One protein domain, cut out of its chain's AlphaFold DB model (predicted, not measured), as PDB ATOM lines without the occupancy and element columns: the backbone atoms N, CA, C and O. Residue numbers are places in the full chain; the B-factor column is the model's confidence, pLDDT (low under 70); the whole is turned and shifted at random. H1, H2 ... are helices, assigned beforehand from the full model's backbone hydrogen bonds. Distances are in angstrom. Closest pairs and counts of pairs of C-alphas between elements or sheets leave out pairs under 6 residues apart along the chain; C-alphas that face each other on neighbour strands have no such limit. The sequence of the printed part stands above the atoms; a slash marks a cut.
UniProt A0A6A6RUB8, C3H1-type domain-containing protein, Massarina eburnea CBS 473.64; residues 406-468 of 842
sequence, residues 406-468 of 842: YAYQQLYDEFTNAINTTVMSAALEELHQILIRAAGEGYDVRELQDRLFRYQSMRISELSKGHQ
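What this domain is: This is residues 406 to 468 of the 842 residues of the protein "C3H1-type domain-containing protein" of Massarina eburnea CBS 473.64 (UniProt A0A6A6RUB8). Two helices side by side, H1 and H2, make a hairpin, and a longer third, H3, folds back from the end of H2 to make a V with it; residues 456 to 468 of H3 stick out free. The printed part has 63 residues and is all helix, in the order H1, H2, H3. It is only just compact, close to loose, with a radius of gyration of the C-alphas of 12.7 A, and elongated, spanning 42 by 23 by 18 A.

How they stand to each other: H1, residues 406 to 421, and H2, residues 424 to 440, form a helical hairpin; they touch, closest at the C-alphas of Ile 419 and Ala 427, 5.2 A, at a shallow tilt of 21 degrees, opposite ways. H2, with residues 435 to 439 alone, touches residues 445 to 448 alone of H3, residues 445 to 468, closest at the C-alphas of Ala 439 and Val 445, 5.9 A; this second helical hairpin has a shallow tilt of 31 degrees, opposite ways. H1 and H3 are close but not clearly touching: their closest C-alphas, Tyr 408 and Leu 448, are 7.9 A apart. In H1, H2 and H3 every O i to N i+4 pair is within hydrogen-bond range.

Where its parts are: H1 begins at C-alpha 406, (-38.189, -46.856, 42.254), and is 22.6 A long; H2 is 24.6 A long. H3, 34.8 A long, ends at C-alpha 468, (-21.912, -39.369, 13.730).

The domain as a whole: The two C-alphas farthest apart, those of Gly 440 and Gln 468, are 42.2 A apart. The printed part has no cut, and both links are tight. Mean pLDDT of the printed part is 82.9; residue 425 is under 70.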
ATOM      1  N   TYR A 406     -36.985 -47.624  42.607       85.31
ATOM      2  CA  TYR A 406     -38.189 -46.856  42.254       85.31
ATOM      3  C   TYR A 406     -38.082 -45.364  42.621       85.31
ATOM      4  O   TYR A 406     -38.563 -44.513  41.876       85.31
ATOM      5  N   ALA A 407     -37.441 -45.032  43.747       82.50
ATOM      6  CA  ALA A 407     -37.240 -43.648  44.169       82.50
ATOM      7  C   ALA A 407     -36.139 -42.983  43.329       82.50
ATOM      8  O   ALA A 407     -36.252 -41.807  42.989       82.50
ATOM      9  N   TYR A 408     -35.125 -43.749  42.907       85.69
ATOM     10  CA  TYR A 408     -34.137 -43.272  41.936       85.69
ATOM     11  C   TYR A 408     -34.802 -42.940  40.592       85.69
ATOM     12  O   TYR A 408     -34.563 -41.864  40.049       85.69
ATOM     13  N   GLN A 409     -35.679 -43.819  40.091       86.25
ATOM     14  CA  GLN A 409     -36.426 -43.576  38.856       86.25
ATOM     15  C   GLN A 409     -37.311 -42.326  38.962       86.25
ATOM     16  O   GLN A 409     -37.276 -41.494  38.063       86.25
ATOM     17  N   GLN A 410     -38.031 -42.136  40.074       87.44
ATOM     18  CA  GLN A 410     -38.860 -40.941  40.265       87.44
ATOM     19  C   GLN A 410     -38.029 -39.645  40.249       87.44
ATOM     20  O   GLN A 410     -38.378 -38.708  39.532       87.44
ATOM     21  N   LEU A 411     -36.910 -39.586  40.984       86.31
ATOM     22  CA  LEU A 411     -36.037 -38.403  40.980       86.31
ATOM     23  C   LEU A 411     -35.376 -38.172  39.609       86.31
ATOM     24  O   LEU A 411     -35.166 -37.025  39.209       86.31
ATOM     25  N   TYR A 412     -35.075 -39.242  38.868       86.06
ATOM     26  CA  TYR A 412     -34.578 -39.159  37.494       86.06
ATOM     27  C   TYR A 412     -35.641 -38.627  36.518       86.06
ATOM     28  O   TYR A 412     -35.314 -37.816  35.647       86.06
ATOM     29  N   ASP A 413     -36.901 -39.037  36.664       86.38
ATOM     30  CA  ASP A 413     -38.011 -38.561  35.835       86.38
ATOM     31  C   ASP A 413     -38.340 -37.089  36.151       86.38
ATOM     32  O   ASP A 413     -38.532 -36.295  35.228       86.38
ATOM     33  N   GLU A 414     -38.319 -36.678  37.426       86.06
ATOM     34  CA  GLU A 414     -38.421 -35.266  37.836       86.06
ATOM     35  C   GLU A 414     -37.293 -34.419  37.203       86.06
ATOM     36  O   GLU A 414     -37.567 -33.425  36.524       86.06
ATOM     37  N   PHE A 415     -36.031 -34.853  37.316       84.81
ATOM     38  CA  PHE A 415     -34.878 -34.156  36.726       84.81
ATOM     39  C   PHE A 415     -34.898 -34.127  35.186       84.81
ATOM     40  O   PHE A 415     -34.580 -33.107  34.571       84.81
ATOM     41  N   THR A 416     -35.305 -35.221  34.540       85.38
ATOM     42  CA  THR A 416     -35.405 -35.300  33.074       85.38
ATOM     43  C   THR A 416     -36.493 -34.376  32.542       85.38
ATOM     44  O   THR A 416     -36.287 -33.718  31.520       85.38
ATOM     45  N   ASN A 417     -37.622 -34.267  33.245       83.69
ATOM     46  CA  ASN A 417     -38.649 -33.286  32.916       83.69
ATOM     47  C   ASN A 417     -38.117 -31.854  33.074       83.69
ATOM     48  O   ASN A 417     -38.270 -31.074  32.138       83.69
ATOM     49  N   ALA A 418     -37.407 -31.533  34.164       80.50
ATOM     50  CA  ALA A 418     -36.809 -30.209  34.372       80.50
ATOM     51  C   ALA A 418     -35.800 -29.806  33.273       80.50
ATOM     52  O   ALA A 418     -35.794 -28.650  32.844       80.50
ATOM     53  N   ILE A 419     -34.987 -30.743  32.764       83.50
ATOM     54  CA  ILE A 419     -34.121 -30.505  31.590       83.50
ATOM     55  C   ILE A 419     -34.953 -30.233  30.329       83.50
ATOM     56  O   ILE A 419     -34.624 -29.334  29.559       83.50
ATOM     57  N   ASN A 420     -36.011 -31.011  30.094       82.81
ATOM     58  CA  ASN A 420     -36.807 -30.918  28.869       82.81
ATOM     59  C   ASN A 420     -37.685 -29.651  28.806       82.81
ATOM     60  O   ASN A 420     -38.064 -29.239  27.710       82.81
ATOM     61  N   THR A 421     -38.038 -29.047  29.947       79.00
ATOM     62  CA  THR A 421     -38.951 -27.889  30.024       79.00
ATOM     63  C   THR A 421     -38.268 -26.548  30.289       79.00
ATOM     64  O   THR A 421     -38.915 -25.513  30.121       79.00
ATOM     65  N   THR A 422     -36.991 -26.528  30.692       79.00
ATOM     66  CA  THR A 422     -36.350 -25.314  31.230       79.00
ATOM     67  C   THR A 422     -34.950 -25.063  30.671       79.00
ATOM     68  O   THR A 422     -34.226 -25.976  30.283       79.00
ATOM     69  N   VAL A 423     -34.531 -23.793  30.661       79.44
ATOM     70  CA  VAL A 423     -33.152 -23.406  30.315       79.44
ATOM     71  C   VAL A 423     -32.174 -24.055  31.304       79.44
ATOM     72  O   VAL A 423     -32.450 -24.109  32.501       79.44
ATOM     73  N   MET A 424     -31.014 -24.509  30.813       76.38
ATOM     74  CA  MET A 424     -30.019 -25.296  31.565       76.38
ATOM     75  C   MET A 424     -29.660 -24.758  32.963       76.38
ATOM     76  O   MET A 424     -29.377 -25.552  33.853       76.38
ATOM     77  N   SER A 425     -29.681 -23.439  33.177       65.12
ATOM     78  CA  SER A 425     -29.447 -22.829  34.493       65.12
ATOM     79  C   SER A 425     -30.510 -23.210  35.529       65.12
ATOM     80  O   SER A 425     -30.155 -23.567  36.647       65.12
ATOM     81  N   ALA A 426     -31.791 -23.204  35.156       78.50
ATOM     82  CA  ALA A 426     -32.889 -23.586  36.043       78.50
ATOM     83  C   ALA A 426     -32.927 -25.104  36.289       78.50
ATOM     84  O   ALA A 426     -33.176 -25.542  37.406       78.50
ATOM     85  N   ALA A 427     -32.581 -25.916  35.283       80.50
ATOM     86  CA  ALA A 427     -32.463 -27.369  35.449       80.50
ATOM     87  C   ALA A 427     -31.344 -27.773  36.440       80.50
ATOM     88  O   ALA A 427     -31.451 -28.803  37.103       80.50
ATOM     89  N   LEU A 428     -30.284 -26.962  36.574       79.00
ATOM     90  CA  LEU A 428     -29.246 -27.143  37.598       79.00
ATOM     91  C   LEU A 428     -29.713 -26.726  39.003       79.00
ATOM     92  O   LEU A 428     -29.252 -27.297  39.990       79.00
ATOM     93  N   GLU A 429     -30.624 -25.758  39.103       83.94
ATOM     94  CA  GLU A 429     -31.193 -25.308  40.376       83.94
ATOM     95  C   GLU A 429     -32.243 -26.302  40.905       83.94
ATOM     96  O   GLU A 429     -32.168 -26.700  42.067       83.94
ATOM     97  N   GLU A 430     -33.113 -26.831  40.037       85.06
ATOM     98  CA  GLU A 430     -33.996 -27.966  40.357       85.06
ATOM     99  C   GLU A 430     -33.204 -29.219  40.760       85.06
ATOM    100  O   GLU A 430     -33.522 -29.863  41.759       85.06
ATOM    101  N   LEU A 431     -32.104 -29.537  40.063       86.69
ATOM    102  CA  LEU A 431     -31.205 -30.622  40.470       86.69
ATOM    103  C   LEU A 431     -30.652 -30.409  41.889       86.69
ATOM    104  O   LEU A 431     -30.559 -31.357  42.667       86.69
ATOM    105  N   HIS A 432     -30.300 -29.174  42.248       86.50
ATOM    106  CA  HIS A 432     -29.827 -28.851  43.592       86.50
ATOM    107  C   HIS A 432     -30.935 -29.036  44.645       86.50
ATOM    108  O   HIS A 432     -30.679 -29.627  45.694       86.50
ATOM    109  N   GLN A 433     -32.176 -28.635  44.347       90.62
ATOM    110  CA  GLN A 433     -33.335 -28.873  45.221       90.62
ATOM    111  C   GLN A 433     -33.663 -30.370  45.371       90.62
ATOM    112  O   GLN A 433     -33.947 -30.829  46.478       90.62
ATOM    113  N   ILE A 434     -33.560 -31.157  44.295       87.69
ATOM    114  CA  ILE A 434     -33.714 -32.622  44.315       87.69
ATOM    115  C   ILE A 434     -32.663 -33.273  45.229       87.69
ATOM    116  O   ILE A 434     -33.007 -34.108  46.067       87.69
ATOM    117  N   LEU A 435     -31.394 -32.859  45.129       88.94
ATOM    118  CA  LEU A 435     -30.319 -33.363  45.990       88.94
ATOM    119  C   LEU A 435     -30.521 -32.975  47.467       88.94
ATOM    120  O   LEU A 435     -30.265 -33.797  48.347       88.94
ATOM    121  N   ILE A 436     -31.024 -31.766  47.751       89.50
ATOM    122  CA  ILE A 436     -31.385 -31.330  49.113       89.50
ATOM    123  C   ILE A 436     -32.554 -32.160  49.667       89.50
ATOM    124  O   ILE A 436     -32.499 -32.598  50.817       89.50
ATOM    125  N   ARG A 437     -33.587 -32.432  48.858       91.25
ATOM    126  CA  ARG A 437     -34.736 -33.263  49.257       91.25
ATOM    127  C   ARG A 437     -34.295 -34.690  49.600       91.25
ATOM    128  O   ARG A 437     -34.608 -35.184  50.680       91.25
ATOM    129  N   ALA A 438     -33.475 -35.303  48.743       86.00
ATOM    130  CA  ALA A 438     -32.908 -36.630  48.981       86.00
ATOM    131  C   ALA A 438     -32.023 -36.688  50.245       86.00
ATOM    132  O   ALA A 438     -32.056 -37.678  50.976       86.00
ATOM    133  N   ALA A 439     -31.276 -35.616  50.543       87.31
ATOM    134  CA  ALA A 439     -30.522 -35.492  51.792       87.31
ATOM    135  C   ALA A 439     -31.446 -35.479  53.024       87.31
ATOM    136  O   ALA A 439     -31.170 -36.159  54.012       87.31
ATOM    137  N   GLY A 440     -32.555 -34.732  52.955       88.69
ATOM    138  CA  GLY A 440     -33.556 -34.640  54.023       88.69
ATOM    139  C   GLY A 440     -34.290 -35.957  54.304       88.69
ATOM    140  O   GLY A 440     -34.648 -36.225  55.448       88.69
ATOM    141  N   GLU A 441     -34.457 -36.808  53.290       90.88
ATOM    142  CA  GLU A 441     -35.052 -38.148  53.423       90.88
ATOM    143  C   GLU A 441     -34.060 -39.223  53.925       90.88
ATOM    144  O   GLU A 441     -34.456 -40.360  54.197       90.88
ATOM    145  N   GLY A 442     -32.784 -38.869  54.131       88.06
ATOM    146  CA  GLY A 442     -31.771 -39.750  54.726       88.06
ATOM    147  C   GLY A 442     -31.085 -40.707  53.744       88.06
ATOM    148  O   GLY A 442     -30.597 -41.762  54.162       88.06
ATOM    149  N   TYR A 443     -31.046 -40.353  52.457       87.69
ATOM    150  CA  TYR A 443     -30.330 -41.101  51.419       87.69
ATOM    151  C   TYR A 443     -28.877 -40.630  51.242       87.69
ATOM    152  O   TYR A 443     -28.523 -39.498  51.584       87.69
ATOM    153  N   ASP A 444     -28.026 -41.475  50.646       86.81
ATOM    154  CA  ASP A 444     -26.672 -41.063  50.264       86.81
ATOM    155  C   ASP A 444     -26.686 -40.198  48.988       86.81
ATOM    156  O   ASP A 444     -26.699 -40.675  47.849       86.81
ATOM    157  N   VAL A 445     -26.649 -38.881  49.206       87.00
ATOM    158  CA  VAL A 445     -26.542 -37.838  48.172       87.00
ATOM    159  C   VAL A 445     -25.336 -38.061  47.251       87.00
ATOM    160  O   VAL A 445     -25.385 -37.693  46.077       87.00
ATOM    161  N   ARG A 446     -24.250 -38.663  47.753       82.62
ATOM    162  CA  ARG A 446     -23.029 -38.896  46.977       82.62
ATOM    163  C   ARG A 446     -23.209 -40.049  46.000       82.62
ATOM    164  O   ARG A 446     -22.801 -39.905  44.855       82.62
ATOM    165  N   GLU A 447     -23.864 -41.139  46.405       86.06
ATOM    166  CA  GLU A 447     -24.240 -42.209  45.467       86.06
ATOM    167  C   GLU A 447     -25.205 -41.682  44.394       86.06
ATOM    168  O   GLU A 447     -25.030 -41.968  43.208       86.06
ATOM    169  N   LEU A 448     -26.182 -40.858  44.791       83.00
ATOM    170  CA  LEU A 448     -27.128 -40.228  43.870       83.00
ATOM    171  C   LEU A 448     -26.411 -39.347  42.826       83.00
ATOM    172  O   LEU A 448     -26.682 -39.477  41.631       83.00
ATOM    173  N   GLN A 449     -25.444 -38.521  43.246       84.88
ATOM    174  CA  GLN A 449     -24.590 -37.737  42.342       84.88
ATOM    175  C   GLN A 449     -23.739 -38.618  41.411       84.88
ATOM    176  O   GLN A 449     -23.693 -38.360  40.208       84.88
ATOM    177  N   ASP A 450     -23.096 -39.666  41.935       82.75
ATOM    178  CA  ASP A 450     -22.233 -40.565  41.156       82.75
ATOM    179  C   ASP A 450     -23.027 -41.318  40.071       82.75
ATOM    180  O   ASP A 450     -22.587 -41.415  38.921       82.75
ATOM    181  N   ARG A 451     -24.230 -41.809  40.408       82.06
ATOM    182  CA  ARG A 451     -25.149 -42.466  39.462       82.06
ATOM    183  C   ARG A 451     -25.647 -41.487  38.386       82.06
ATOM    184  O   ARG A 451     -25.586 -41.817  37.200       82.06
ATOM    185  N   LEU A 452     -26.048 -40.270  38.769       81.62
ATOM    186  CA  LEU A 452     -26.469 -39.219  37.829       81.62
ATOM    187  C   LEU A 452     -25.346 -38.821  36.854       81.62
ATOM    188  O   LEU A 452     -25.592 -38.704  35.653       81.62
ATOM    189  N   PHE A 453     -24.110 -38.665  37.336       80.69
ATOM    190  CA  PHE A 453     -22.963 -38.289  36.502       80.69
ATOM    191  C   PHE A 453     -22.585 -39.387  35.492       80.69
ATOM    192  O   PHE A 453     -22.323 -39.106  34.316       80.69
ATOM    193  N   ARG A 454     -22.630 -40.660  35.914       78.62
ATOM    194  CA  ARG A 454     -22.467 -41.815  35.012       78.62
ATOM    195  C   ARG A 454     -23.557 -41.832  33.937       78.62
ATOM    196  O   ARG A 454     -23.240 -42.005  32.764       78.62
ATOM    197  N   TYR A 455     -24.816 -41.584  34.307       75.50
ATOM    198  CA  TYR A 455     -25.923 -41.566  33.351       75.50
ATOM    199  C   TYR A 455     -25.811 -40.417  32.333       75.50
ATOM    200  O   TYR A 455     -25.961 -40.647  31.132       75.50
ATOM    201  N   GLN A 456     -25.475 -39.197  32.775       78.94
ATOM    202  CA  GLN A 456     -25.194 -38.076  31.865       78.94
ATOM    203  C   GLN A 456     -24.084 -38.433  30.864       78.94
ATOM    204  O   GLN A 456     -24.226 -38.176  29.669       78.94
ATOM    205  N   SER A 457     -23.021 -39.094  31.330       73.88
ATOM    206  CA  SER A 457     -21.912 -39.547  30.481       73.88
ATOM    207  C   SER A 457     -22.358 -40.562  29.414       73.88
ATOM    208  O   SER A 457     -21.933 -40.457  28.262       73.88
ATOM    209  N   MET A 458     -23.257 -41.499  29.750       81.88
ATOM    210  CA  MET A 458     -23.839 -42.430  28.768       81.88
ATOM    211  C   MET A 458     -24.680 -41.693  27.718       81.88
ATOM    212  O   MET A 458     -24.437 -41.851  26.523       81.88
ATOM    213  N   ARG A 459     -25.604 -40.823  28.145       75.44
ATOM    214  CA  ARG A 459     -26.520 -40.109  27.238       75.44
ATOM    215  C   ARG A 459     -25.795 -39.131  26.303       75.44
ATOM    216  O   ARG A 459     -26.196 -38.964  25.154       75.44
ATOM    217  N   ILE A 460     -24.681 -38.537  26.745       75.19
ATOM    218  CA  ILE A 460     -23.782 -37.751  25.878       75.19
ATOM    219  C   ILE A 460     -23.105 -38.649  24.825       75.19
ATOM    220  O   ILE A 460     -22.994 -38.253  23.664       75.19
ATOM    221  N   SER A 461     -22.696 -39.871  25.188       79.00
ATOM    222  CA  SER A 461     -22.142 -40.844  24.232       79.00
ATOM    223  C   SER A 461     -23.174 -41.274  23.180       79.00
ATOM    224  O   SER A 461     -22.849 -41.334  21.997       79.00
ATOM    225  N   GLU A 462     -24.424 -41.515  23.580       78.00
ATOM    226  CA  GLU A 462     -25.525 -41.871  22.672       78.00
ATOM    227  C   GLU A 462     -25.847 -40.750  21.676       78.00
ATOM    228  O   GLU A 462     -25.904 -40.995  20.470       78.00
ATOM    229  N   LEU A 463     -25.968 -39.504  22.152       79.81
ATOM    230  CA  LEU A 463     -26.187 -38.340  21.287       79.81
ATOM    231  C   LEU A 463     -25.018 -38.116  20.312       79.81
ATOM    232  O   LEU A 463     -25.243 -37.789  19.146       79.81
ATOM    233  N   SER A 464     -23.777 -38.348  20.754       81.00
ATOM    234  CA  SER A 464     -22.587 -38.275  19.893       81.00
ATOM    235  C   SER A 464     -22.601 -39.339  18.785       81.00
ATOM    236  O   SER A 464     -22.332 -39.022  17.626       81.00
ATOM    237  N   LYS A 465     -23.002 -40.581  19.101       83.88
ATOM    238  CA  LYS A 465     -23.173 -41.659  18.108       83.88
ATOM    239  C   LYS A 465     -24.255 -41.318  17.082       83.88
ATOM    240  O   LYS A 465     -24.017 -41.445  15.885       83.88
ATOM    241  N   GLY A 466     -25.411 -40.820  17.532       83.44
ATOM    242  CA  GLY A 466     -26.491 -40.384  16.640       83.44
ATOM    243  C   GLY A 466     -26.064 -39.259  15.689       83.44
ATOM    244  O   GLY A 466     -26.411 -39.279  14.511       83.44
ATOM    245  N   HIS A 467     -25.250 -38.310  16.166       75.94
ATOM    246  CA  HIS A 467     -24.721 -37.242  15.316       75.94
ATOM    247  C   HIS A 467     -23.670 -37.740  14.307       75.94
ATOM    248  O   HIS A 467     -23.639 -37.252  13.181       75.94
ATOM    249  N   GLN A 468     -22.845 -38.730  14.668       73.62
ATOM    250  CA  GLN A 468     -21.912 -39.369  13.730       73.62
ATOM    251  C   GLN A 468     -22.648 -40.160  12.640       73.62
ATOM    252  O   GLN A 468     -22.314 -40.012  11.468       73.62
TER     253      GLN A 468